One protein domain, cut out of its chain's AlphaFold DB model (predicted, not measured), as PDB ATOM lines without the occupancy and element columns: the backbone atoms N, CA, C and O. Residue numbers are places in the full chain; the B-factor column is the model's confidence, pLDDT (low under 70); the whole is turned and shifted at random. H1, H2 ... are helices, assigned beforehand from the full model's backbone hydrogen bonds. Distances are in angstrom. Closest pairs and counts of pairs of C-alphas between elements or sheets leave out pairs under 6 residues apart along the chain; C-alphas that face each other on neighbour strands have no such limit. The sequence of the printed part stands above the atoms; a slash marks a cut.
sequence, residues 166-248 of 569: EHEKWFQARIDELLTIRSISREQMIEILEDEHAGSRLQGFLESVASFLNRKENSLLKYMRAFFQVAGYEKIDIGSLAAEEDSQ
ATOM      1  N   GLU A 166     533.818 623.308 476.456       89.72
ATOM      2  CA  GLU A 166     534.263 622.075 477.113       89.72
ATOM      3  C   GLU A 166     533.471 620.851 476.640       89.72
ATOM      4  O   GLU A 166     534.073 619.818 476.341       89.72
ATOM      5  N   HIS A 167     532.142 620.966 476.509       90.34
ATOM      6  CA  HIS A 167     531.303 619.912 475.930       90.34
ATOM      7  C   HIS A 167     531.693 619.624 474.483       90.34
ATOM      8  O   HIS A 167     531.770 618.459 474.094       90.34
ATOM      9  N   GLU A 168     531.995 620.663 473.705       93.09
ATOM     10  CA  GLU A 168     532.451 620.511 472.328       93.09
ATOM     11  C   GLU A 168     533.794 619.778 472.256       93.09
ATOM     12  O   GLU A 168     533.900 618.767 471.565       93.09
ATOM     13  N   LYS A 169     534.798 620.226 473.018       95.02
ATOM     14  CA  LYS A 169     536.122 619.587 473.087       95.02
ATOM     15  C   LYS A 169     536.032 618.132 473.540       95.02
ATOM     16  O   LYS A 169     536.668 617.261 472.950       95.02
ATOM     17  N   TRP A 170     535.225 617.856 474.565       95.72
ATOM     18  CA  TRP A 170     534.996 616.497 475.050       95.72
ATOM     19  C   TRP A 170     534.332 615.622 473.981       95.72
ATOM     20  O   TRP A 170     534.760 614.490 473.747       95.72
ATOM     21  N   PHE A 171     533.321 616.152 473.290       96.02
ATOM     22  CA  PHE A 171     532.618 615.430 472.236       96.02
ATOM     23  C   PHE A 171     533.527 615.138 471.037       96.02
ATOM     24  O   PHE A 171     533.533 614.008 470.548       96.02
ATOM     25  N   GLN A 172     534.350 616.104 470.618       96.69
ATOM     26  CA  GLN A 172     535.358 615.925 469.567       96.69
ATOM     27  C   GLN A 172     536.366 614.831 469.935       96.69
ATOM     28  O   GLN A 172     536.551 613.889 469.166       96.69
ATOM     29  N   ALA A 173     536.927 614.871 471.148       97.81
ATOM     30  CA  ALA A 173     537.848 613.836 471.622       97.81
ATOM     31  C   ALA A 173     537.202 612.438 471.611       97.81
ATOM     32  O   ALA A 173     537.844 611.444 471.266       97.81
ATOM     33  N   ARG A 174     535.909 612.354 471.945       97.92
ATOM     34  CA  ARG A 174     535.170 611.089 471.940       97.92
ATOM     35  C   ARG A 174     534.904 610.576 470.521       97.92
ATOM     36  O   ARG A 174     534.931 609.363 470.305       97.92
ATOM     37  N   ILE A 175     534.682 611.469 469.555       97.88
ATOM     38  CA  ILE A 175     534.606 611.129 468.125       97.88
ATOM     39  C   ILE A 175     535.955 610.593 467.630       97.88
ATOM     40  O   ILE A 175     535.985 609.550 466.977       97.88
ATOM     41  N   ASP A 176     537.065 611.245 467.970       98.01
ATOM     42  CA  ASP A 176     538.406 610.805 467.560       98.01
ATOM     43  C   ASP A 176     538.756 609.423 468.139       98.01
ATOM     44  O   ASP A 176     539.310 608.557 467.451       98.01
ATOM     45  N   GLU A 177     538.359 609.167 469.387       98.01
ATOM     46  CA  GLU A 177     538.484 607.851 470.012       98.01
ATOM     47  C   GLU A 177     537.653 606.791 469.273       98.01
ATOM     48  O   GLU A 177     538.146 605.694 469.011       98.01
ATOM     49  N   LEU A 178     536.416 607.116 468.874       97.92
ATOM     50  CA  LEU A 178     535.568 606.221 468.079       97.92
ATOM     51  C   LEU A 178     536.223 605.864 466.734       97.92
ATOM     52  O   LEU A 178     536.227 604.688 466.359       97.92
ATOM     53  N   LEU A 179     536.767 606.859 466.023       98.09
ATOM     54  CA  LEU A 179     537.463 606.660 464.746       98.09
ATOM     55  C   LEU A 179     538.680 605.748 464.917       98.09
ATOM     56  O   LEU A 179     538.870 604.818 464.133       98.09
ATOM     57  N   THR A 180     539.447 605.959 465.989       98.02
ATOM     58  CA  THR A 180     540.632 605.159 466.321       98.02
ATOM     59  C   THR A 180     540.262 603.712 466.651       98.02
ATOM     60  O   THR A 180     540.815 602.784 466.064       98.02
ATOM     61  N   ILE A 181     539.287 603.496 467.544       97.55
ATOM     62  CA  ILE A 181     538.868 602.156 467.990       97.55
ATOM     63  C   ILE A 181     538.315 601.331 466.827       97.55
ATOM     64  O   ILE A 181     538.595 600.138 466.726       97.55
ATOM     65  N   ARG A 182     537.518 601.946 465.948       97.10
ATOM     66  CA  ARG A 182     536.904 601.235 464.819       97.10
ATOM     67  C   ARG A 182     537.769 601.209 463.561       97.10
ATOM     68  O   ARG A 182     537.357 600.588 462.588       97.10
ATOM     69  N   SER A 183     538.944 601.848 463.575       97.89
ATOM     70  CA  SER A 183     539.806 602.003 462.393       97.89
ATOM     71  C   SER A 183     539.045 602.572 461.182       97.89
ATOM     72  O   SER A 183     539.208 602.103 460.058       97.89
ATOM     73  N   ILE A 184     538.175 603.558 461.430       97.70
ATOM     74  CA  ILE A 184     537.328 604.203 460.415       97.70
ATOM     75  C   ILE A 184     538.005 605.505 459.979       97.70
ATOM     76  O   ILE A 184     538.337 606.340 460.821       97.70
ATOM     77  N   SER A 185     538.196 605.698 458.671       98.07
ATOM     78  CA  SER A 185     538.714 606.963 458.137       98.07
ATOM     79  C   SER A 185     537.669 608.082 458.223       98.07
ATOM     80  O   SER A 185     536.465 607.838 458.328       98.07
ATOM     81  N   ARG A 186     538.111 609.341 458.136       97.89
ATOM     82  CA  ARG A 186     537.201 610.495 458.143       97.89
ATOM     83  C   ARG A 186     536.183 610.426 456.996       97.89
ATOM     84  O   ARG A 186     535.016 610.735 457.203       97.89
ATOM     85  N   GLU A 187     536.605 609.977 455.817       97.98
ATOM     86  CA  GLU A 187     535.762 609.822 454.625       97.98
ATOM     87  C   GLU A 187     534.713 608.723 454.816       97.98
ATOM     88  O   GLU A 187     533.546 608.915 454.486       97.98
ATOM     89  N   GLN A 188     535.100 607.598 455.420       98.23
ATOM     90  CA  GLN A 188     534.164 606.523 455.761       98.23
ATOM     91  C   GLN A 188     533.135 606.977 456.801       98.23
ATOM     92  O   GLN A 188     531.972 606.590 456.730       98.23
ATOM     93  N   MET A 189     533.532 607.817 457.761       98.35
ATOM     94  CA  MET A 189     532.587 608.397 458.717       98.35
ATOM     95  C   MET A 189     531.589 609.337 458.029       98.35
ATOM     96  O   MET A 189     530.409 609.308 458.371       98.35
ATOM     97  N   ILE A 190     532.024 610.122 457.036       98.15
ATOM     98  CA  ILE A 190     531.119 610.942 456.213       98.15
ATOM     99  C   ILE A 190     530.098 610.046 455.498       98.15
ATOM    100  O   ILE A 190     528.901 610.288 455.630       98.15
ATOM    101  N   GLU A 191     530.540 608.966 454.847       97.99
ATOM    102  CA  GLU A 191     529.650 608.000 454.180       97.99
ATOM    103  C   GLU A 191     528.644 607.366 455.161       97.99
ATOM    104  O   GLU A 191     527.458 607.231 454.857       97.99
ATOM    105  N   ILE A 192     529.083 607.026 456.380       98.17
ATOM    106  CA  ILE A 192     528.199 606.516 457.439       98.17
ATOM    107  C   ILE A 192     527.162 607.567 457.850       98.17
ATOM    108  O   ILE A 192     526.009 607.212 458.086       98.17
ATOM    109  N   LEU A 193     527.555 608.836 457.971       98.22
ATOM    110  CA  LEU A 193     526.681 609.922 458.422       98.22
ATOM    111  C   LEU A 193     525.693 610.399 457.345       98.22
ATOM    112  O   LEU A 193     524.638 610.943 457.702       98.22
ATOM    113  N   GLU A 194     526.010 610.188 456.066       97.88
ATOM    114  CA  GLU A 194     525.116 610.407 454.921       97.88
ATOM    115  C   GLU A 194     523.970 609.383 454.857       97.88
ATOM    116  O   GLU A 194     522.901 609.695 454.329       97.88
ATOM    117  N   ASP A 195     524.148 608.193 455.442       97.32
ATOM    118  CA  ASP A 195     523.108 607.165 455.523       97.32
ATOM    119  C   ASP A 195     521.915 607.641 456.385       97.32
ATOM    120  O   ASP A 195     522.062 608.234 457.464       97.32
ATOM    121  N   GLU A 196     520.697 607.336 455.933       96.18
ATOM    122  CA  GLU A 196     519.459 607.563 456.685       96.18
ATOM    123  C   GLU A 196     519.461 606.782 458.015       96.18
ATOM    124  O   GLU A 196     518.919 607.244 459.022       96.18
ATOM    125  N   HIS A 197     520.159 605.644 458.053       96.51
ATOM    126  CA  HIS A 197     520.312 604.757 459.205       96.51
ATOM    127  C   HIS A 197     521.591 605.004 460.024       96.51
ATOM    128  O   HIS A 197     521.961 604.162 460.850       96.51
ATOM    129  N   ALA A 198     522.261 606.152 459.854       97.67
ATOM    130  CA  ALA A 198     523.451 606.525 460.629       97.67
ATOM    131  C   ALA A 198     523.242 606.386 462.150       97.67
ATOM    132  O   ALA A 198     524.121 605.896 462.858       97.67
ATOM    133  N   GLY A 199     522.048 606.747 462.644       96.75
ATOM    134  CA  GLY A 199     521.684 606.623 464.059       96.75
ATOM    135  C   GLY A 199     521.768 605.185 464.575       96.75
ATOM    136  O   GLY A 199     522.364 604.948 465.616       96.75
ATOM    137  N   SER A 200     521.272 604.208 463.810       96.66
ATOM    138  CA  SER A 200     521.347 602.787 464.176       96.66
ATOM    139  C   SER A 200     522.781 602.250 464.122       96.66
ATOM    140  O   SER A 200     523.186 601.481 464.988       96.66
ATOM    141  N   ARG A 201     523.590 602.684 463.145       97.15
ATOM    142  CA  ARG A 201     525.005 602.270 463.030       97.15
ATOM    143  C   ARG A 201     525.882 602.819 464.165       97.15
ATOM    144  O   ARG A 201     526.891 602.203 464.530       97.15
ATOM    145  N   LEU A 202     525.501 603.974 464.712       97.70
ATOM    146  CA  LEU A 202     526.209 604.685 465.780       97.70
ATOM    147  C   LEU A 202     525.500 604.603 467.140       97.70
ATOM    148  O   LEU A 202     525.934 605.272 468.073       97.70
ATOM    149  N   GLN A 203     524.462 603.773 467.281       96.65
ATOM    150  CA  GLN A 203     523.569 603.760 468.445       96.65
ATOM    151  C   GLN A 203     524.327 603.675 469.777       96.65
ATOM    152  O   GLN A 203     524.208 604.574 470.597       96.65
ATOM    153  N   GLY A 204     525.200 602.677 469.955       95.68
ATOM    154  CA  GLY A 204     525.939 602.520 471.217       95.68
ATOM    155  C   GLY A 204     526.892 603.682 471.545       95.68
ATOM    156  O   GLY A 204     527.143 603.973 472.712       95.68
ATOM    157  N   PHE A 205     527.407 604.384 470.529       98.05
ATOM    158  CA  PHE A 205     528.190 605.604 470.737       98.05
ATOM    159  C   PHE A 205     527.286 606.771 471.148       98.05
ATOM    160  O   PHE A 205     527.572 607.457 472.128       98.05
ATOM    161  N   LEU A 206     526.186 606.971 470.416       97.96
ATOM    162  CA  LEU A 206     525.243 608.058 470.657       97.96
ATOM    163  C   LEU A 206     524.563 607.925 472.021       97.96
ATOM    164  O   LEU A 206     524.473 608.926 472.716       97.96
ATOM    165  N   GLU A 207     524.162 606.722 472.439       95.60
ATOM    166  CA  GLU A 207     523.603 606.443 473.771       95.60
ATOM    167  C   GLU A 207     524.608 606.778 474.884       95.60
ATOM    168  O   GLU A 207     524.276 607.456 475.861       95.60
ATOM    169  N   SER A 208     525.871 606.366 474.714       95.99
ATOM    170  CA  SER A 208     526.942 606.656 475.673       95.99
ATOM    171  C   SER A 208     527.164 608.164 475.825       95.99
ATOM    172  O   SER A 208     527.165 608.679 476.943       95.99
ATOM    173  N   VAL A 209     527.271 608.894 474.713       96.34
ATOM    174  CA  VAL A 209     527.421 610.358 474.714       96.34
ATOM    175  C   VAL A 209     526.164 611.048 475.251       96.34
ATOM    176  O   VAL A 209     526.273 611.994 476.030       96.34
ATOM    177  N   ALA A 210     524.973 610.579 474.870       93.39
ATOM    178  CA  ALA A 210     523.688 611.117 475.309       93.39
ATOM    179  C   ALA A 210     523.543 611.062 476.827       93.39
ATOM    180  O   ALA A 210     523.075 612.030 477.424       93.39
ATOM    181  N   SER A 211     523.996 609.975 477.457       88.12
ATOM    182  CA  SER A 211     523.977 609.836 478.914       88.12
ATOM    183  C   SER A 211     524.890 610.842 479.626       88.12
ATOM    184  O   SER A 211     524.539 611.336 480.696       88.12
ATOM    185  N   PHE A 212     526.033 611.184 479.019       90.55
ATOM    186  CA  PHE A 212     527.009 612.109 479.593       90.55
ATOM    187  C   PHE A 212     526.601 613.572 479.388       90.55
ATOM    188  O   PHE A 212     526.574 614.343 480.341       90.55
ATOM    189  N   LEU A 213     526.234 613.939 478.156       90.65
ATOM    190  CA  LEU A 213     525.851 615.307 477.786       90.65
ATOM    191  C   LEU A 213     524.379 615.627 478.075       90.65
ATOM    192  O   LEU A 213     523.950 616.762 477.884       90.65
ATOM    193  N   ASN A 214     523.584 614.632 478.483       86.72
ATOM    194  CA  ASN A 214     522.144 614.753 478.714       86.72
ATOM    195  C   ASN A 214     521.381 615.315 477.492       86.72
ATOM    196  O   ASN A 214     520.448 616.117 477.603       86.72
ATOM    197  N   ARG A 215     521.790 614.901 476.286       88.46
ATOM    198  CA  ARG A 215     521.188 615.325 475.011       88.46
ATOM    199  C   ARG A 215     520.539 614.165 474.282       88.46
ATOM    200  O   ARG A 215     520.880 613.008 474.482       88.46
ATOM    201  N   LYS A 216     519.588 614.488 473.403       91.36
ATOM    202  CA  LYS A 216     518.943 613.484 472.550       91.36
ATOM    203  C   LYS A 216     519.940 612.986 471.505       91.36
ATOM    204  O   LYS A 216     520.630 613.792 470.883       91.36
ATOM    205  N   GLU A 217     519.930 611.685 471.237       95.22
ATOM    206  CA  GLU A 217     520.776 611.041 470.218       95.22
ATOM    207  C   GLU A 217     520.644 611.703 468.841       95.22
ATOM    208  O   GLU A 217     521.641 611.966 468.177       95.22
ATOM    209  N   ASN A 218     519.421 612.065 468.437       94.53
ATOM    210  CA  ASN A 218     519.181 612.766 467.171       94.53
ATOM    211  C   ASN A 218     519.871 614.132 467.103       94.53
ATOM    212  O   ASN A 218     520.288 614.550 466.025       94.53
ATOM    213  N   SER A 219     519.976 614.841 468.224       92.64
ATOM    214  CA  SER A 219     520.646 616.140 468.280       92.64
ATOM    215  C   SER A 219     522.151 615.943 468.160       92.64
ATOM    216  O   SER A 219     522.776 616.577 467.316       92.64
ATOM    217  N   LEU A 220     522.713 614.970 468.886       95.68
ATOM    218  CA  LEU A 220     524.115 614.550 468.762       95.68
ATOM    219  C   LEU A 220     524.468 614.106 467.338       95.68
ATOM    220  O   LEU A 220     525.509 614.490 466.817       95.68
ATOM    221  N   LEU A 221     523.573 613.384 466.662       97.32
ATOM    222  CA  LEU A 221     523.762 612.992 465.267       97.32
ATOM    223  C   LEU A 221     523.808 614.208 464.325       97.32
ATOM    224  O   LEU A 221     524.617 614.233 463.398       97.32
ATOM    225  N   LYS A 222     522.982 615.238 464.561       95.18
ATOM    226  CA  LYS A 222     523.065 616.505 463.811       95.18
ATOM    227  C   LYS A 222     524.389 617.223 464.063       95.18
ATOM    228  O   LYS A 222     524.980 617.708 463.102       95.18
ATOM    229  N   TYR A 223     524.870 617.243 465.308       94.02
ATOM    230  CA  TYR A 223     526.191 617.790 465.631       94.02
ATOM    231  C   TYR A 223     527.307 617.045 464.910       94.02
ATOM    232  O   TYR A 223     528.161 617.691 464.316       94.02
ATOM    233  N   MET A 224     527.277 615.709 464.887       97.00
ATOM    234  CA  MET A 224     528.253 614.930 464.116       97.00
ATOM    235  C   MET A 224     528.197 615.294 462.631       97.00
ATOM    236  O   MET A 224     529.231 615.548 462.025       97.00
ATOM    237  N   ARG A 225     527.002 615.389 462.036       97.44
ATOM    238  CA  ARG A 225     526.851 615.779 460.622       97.44
ATOM    239  C   ARG A 225     527.398 617.177 460.331       97.44
ATOM    240  O   ARG A 225     528.061 617.352 459.314       97.44
ATOM    241  N   ALA A 226     527.164 618.142 461.220       95.42
ATOM    242  CA  ALA A 226     527.736 619.483 461.110       95.42
ATOM    243  C   ALA A 226     529.269 619.458 461.258       95.42
ATOM    244  O   ALA A 226     529.978 620.022 460.428       95.42
ATOM    245  N   PHE A 227     529.790 618.721 462.245       95.29
ATOM    246  CA  PHE A 227     531.226 618.570 462.502       95.29
ATOM    247  C   PHE A 227     531.985 617.964 461.311       95.29
ATOM    248  O   PHE A 227     533.053 618.446 460.929       95.29
ATOM    249  N   PHE A 228     531.416 616.940 460.670       96.87
ATOM    250  CA  PHE A 228     531.986 616.313 459.475       96.87
ATOM    251  C   PHE A 228     531.630 617.033 458.162       96.87
ATOM    252  O   PHE A 228     532.062 616.578 457.108       96.87
ATOM    253  N   GLN A 229     530.898 618.156 458.213       96.13
ATOM    254  CA  GLN A 229     530.453 618.931 457.044       96.13
ATOM    255  C   GLN A 229     529.694 618.081 456.012       96.13
ATOM    256  O   GLN A 229     529.895 618.201 454.806       96.13
ATOM    257  N   VAL A 230     528.810 617.206 456.494       97.06
ATOM    258  CA  VAL A 230     527.948 616.385 455.638       97.06
ATOM    259  C   VAL A 230     527.017 617.293 454.829       97.06
ATOM    260  O   VAL A 230     526.496 618.278 455.361       97.06
ATOM    261  N   ALA A 231     526.777 616.954 453.560       95.27
ATOM    262  CA  ALA A 231     525.979 617.767 452.646       95.27
ATOM    263  C   ALA A 231     524.624 618.181 453.257       95.27
ATOM    264  O   ALA A 231     523.829 617.343 453.691       95.27
ATOM    265  N   GLY A 232     524.353 619.491 453.299       93.86
ATOM    266  CA  GLY A 232     523.149 620.069 453.910       93.86
ATOM    267  C   GLY A 232     523.295 620.470 455.383       93.86
ATOM    268  O   GLY A 232     522.438 621.191 455.892       93.86
ATOM    269  N   TYR A 233     524.383 620.070 456.043       94.59
ATOM    270  CA  TYR A 233     524.745 620.481 457.403       94.59
ATOM    271  C   TYR A 233     525.957 621.426 457.427       94.59
ATOM    272  O   TYR A 233     526.316 621.909 458.496       94.59
ATOM    273  N   GLU A 234     526.554 621.760 456.274       89.31
ATOM    274  CA  GLU A 234     527.801 622.544 456.207       89.31
ATOM    275  C   GLU A 234     527.653 623.976 456.743       89.31
ATOM    276  O   GLU A 234     528.629 624.600 457.147       89.31
ATOM    277  N   LYS A 235     526.432 624.520 456.716       81.81
ATOM    278  CA  LYS A 235     526.138 625.905 457.122       81.81
ATOM    279  C   LYS A 235     525.645 626.035 458.553       81.81
ATOM    280  O   LYS A 235     525.344 627.146 458.986       81.81
ATOM    281  N   ILE A 236     525.467 624.917 459.243       84.67
ATOM    282  CA  ILE A 236     524.878 624.942 460.566       84.67
ATOM    283  C   ILE A 236     526.007 625.172 461.567       84.67
ATOM    284  O   ILE A 236     526.819 624.284 461.809       84.67
ATOM    285  N   ASP A 237     526.056 626.380 462.125       85.76
ATOM    286  CA  ASP A 237     526.973 626.701 463.212       85.76
ATOM    287  C   ASP A 237     526.663 625.787 464.407       85.76
ATOM    288  O   ASP A 237     525.511 625.702 464.847       85.76
ATOM    289  N   ILE A 238     527.676 625.089 464.920       81.90
ATOM    290  CA  ILE A 238     527.551 624.190 466.076       81.90
ATOM    291  C   ILE A 238     526.961 624.964 467.264       81.90
ATOM    292  O   ILE A 238     526.053 624.464 467.931       81.90
ATOM    293  N   GLY A 239     527.363 626.227 467.449       79.44
ATOM    294  CA  GLY A 239     526.786 627.105 468.468       79.44
ATOM    295  C   GLY A 239     525.294 627.379 468.256       79.44
ATOM    296  O   GLY A 239     524.533 627.465 469.220       79.44
ATOM    297  N   SER A 240     524.833 627.446 467.004       80.79
ATOM    298  CA  SER A 240     523.415 627.662 466.683       80.79
ATOM    299  C   SER A 240     522.539 626.433 466.940       80.79
ATOM    300  O   SER A 240     521.428 626.585 467.443       80.79
ATOM    301  N   LEU A 241     523.041 625.214 466.685       78.36
ATOM    302  CA  LEU A 241     522.330 623.966 467.027       78.36
ATOM    303  C   LEU A 241     522.127 623.828 468.531       78.36
ATOM    304  O   LEU A 241     521.083 623.346 468.977       78.36
ATOM    305  N   ALA A 242     523.115 624.274 469.300       71.26
ATOM    306  CA  ALA A 242     523.036 624.322 470.750       71.26
ATOM    307  C   ALA A 242     522.030 625.344 471.221       71.26
ATOM    308  O   ALA A 242     521.141 625.024 472.011       71.26
ATOM    309  N   ALA A 243     522.122 626.549 470.666       70.66
ATOM    310  CA  ALA A 243     521.195 627.611 470.977       70.66
ATOM    311  C   ALA A 243     519.752 627.194 470.665       70.66
ATOM    312  O   ALA A 243     518.888 627.426 471.501       70.66
ATOM    313  N   GLU A 244     519.457 626.538 469.539       70.95
ATOM    314  CA  GLU A 244     518.083 626.118 469.210       70.95
ATOM    315  C   GLU A 244     517.457 625.199 470.271       70.95
ATOM    316  O   GLU A 244     516.256 625.298 470.533       70.95
ATOM    317  N   GLU A 245     518.247 624.334 470.913       64.16
ATOM    318  CA  GLU A 245     517.755 623.484 472.003       64.16
ATOM    319  C   GLU A 245     517.740 624.186 473.369       64.16
ATOM    320  O   GLU A 245     516.870 623.876 474.189       64.16
ATOM    321  N   ASP A 246     518.651 625.135 473.603       59.56
ATOM    322  CA  ASP A 246     518.912 625.723 474.926       59.56
ATOM    323  C   ASP A 246     518.315 627.136 475.117       59.56
ATOM    324  O   ASP A 246     518.274 627.651 476.237       59.56
ATOM    325  N   SER A 247     517.778 627.752 474.055       56.90
ATOM    326  CA  SER A 247     517.346 629.167 473.971       56.90
ATOM    327  C   SER A 247     516.316 629.652 474.999       56.90
ATOM    328  O   SER A 247     515.928 630.820 474.967       56.90
ATOM    329  N   GLN A 248     515.806 628.821 475.907       63.63
ATOM    330  CA  GLN A 248     514.786 629.285 476.849       63.63
ATOM    331  C   GLN A 248     515.332 629.804 478.181       63.63
ATOM    332  O   GLN A 248     514.615 630.590 478.814       63.63
TER     333      GLN A 248
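This is residues 166 to 248 of the 569 residues of the protein "DNA-binding protein eta2" of Schizosaccharomyces pombe (strain 972 / ATCC 24843) (UniProt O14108). Five helices gather round a sixth, H5, in the middle: H4 lies across its first end, H2 and the little H3 pack on it, and H6 folds back along it as a hairpin. The longest helix, H1, passes near H5, side by side with H4 and running the opposite way. The printed part has 83 residues with six named helices, H1 to H6 in chain order, and no named strand; the class is all helix. It is compact, with a radius of gyration of the C-alphas of 12.2 A and spans of 39 by 27 by 22 A.

H1, residues 166 to 182, begins at C-alpha 166 (534.263, 622.075, 477.113) and is 24.3 A long. H2 is residues 186 to 194, H3 residues 198 to 201. H4, residues 203 to 213, and H5, residues 217 to 227, are each 15.0 A long. H6, residues 238 to 246, ends at C-alpha 246 (518.912, 625.723, 474.926).

H5 is the hub, touching four helices. It touches H4 about perpendicular, at 87 degrees, the closest C-alphas being those of Leu 206 and Glu 217, 5.4 A apart. H5 and H6 form a helical hairpin at a shallow tilt of 23 degrees, with the C-alphas of Tyr 223 and Ile 238 closest at 6.6 A. H3 touches H5, closest at the C-alphas of Gly 199 and Leu 221, 6.8 A. H2 and H5 only just touch, with 3 pairs of C-alphas within 8 A, closest Leu 193 and Arg 225 at 6.3 A. H1 and H4 only just touch, with 3 such pairs, closest His 167 and Leu 213 at 7.4 A. H1 and H6 are apart. Every O i to N i+4 pair is within hydrogen-bond range in H1, H2, H4 and H5; in H6 4 of 5 are, and H3 is too short for such a pair.

The C-alphas of Ser 183 and Gln 248, the two farthest apart, are 39.7 A apart. The printed part has no cut and no long link. Mean pLDDT of the printed part is 92.0; residues 245 to 248 are under 70.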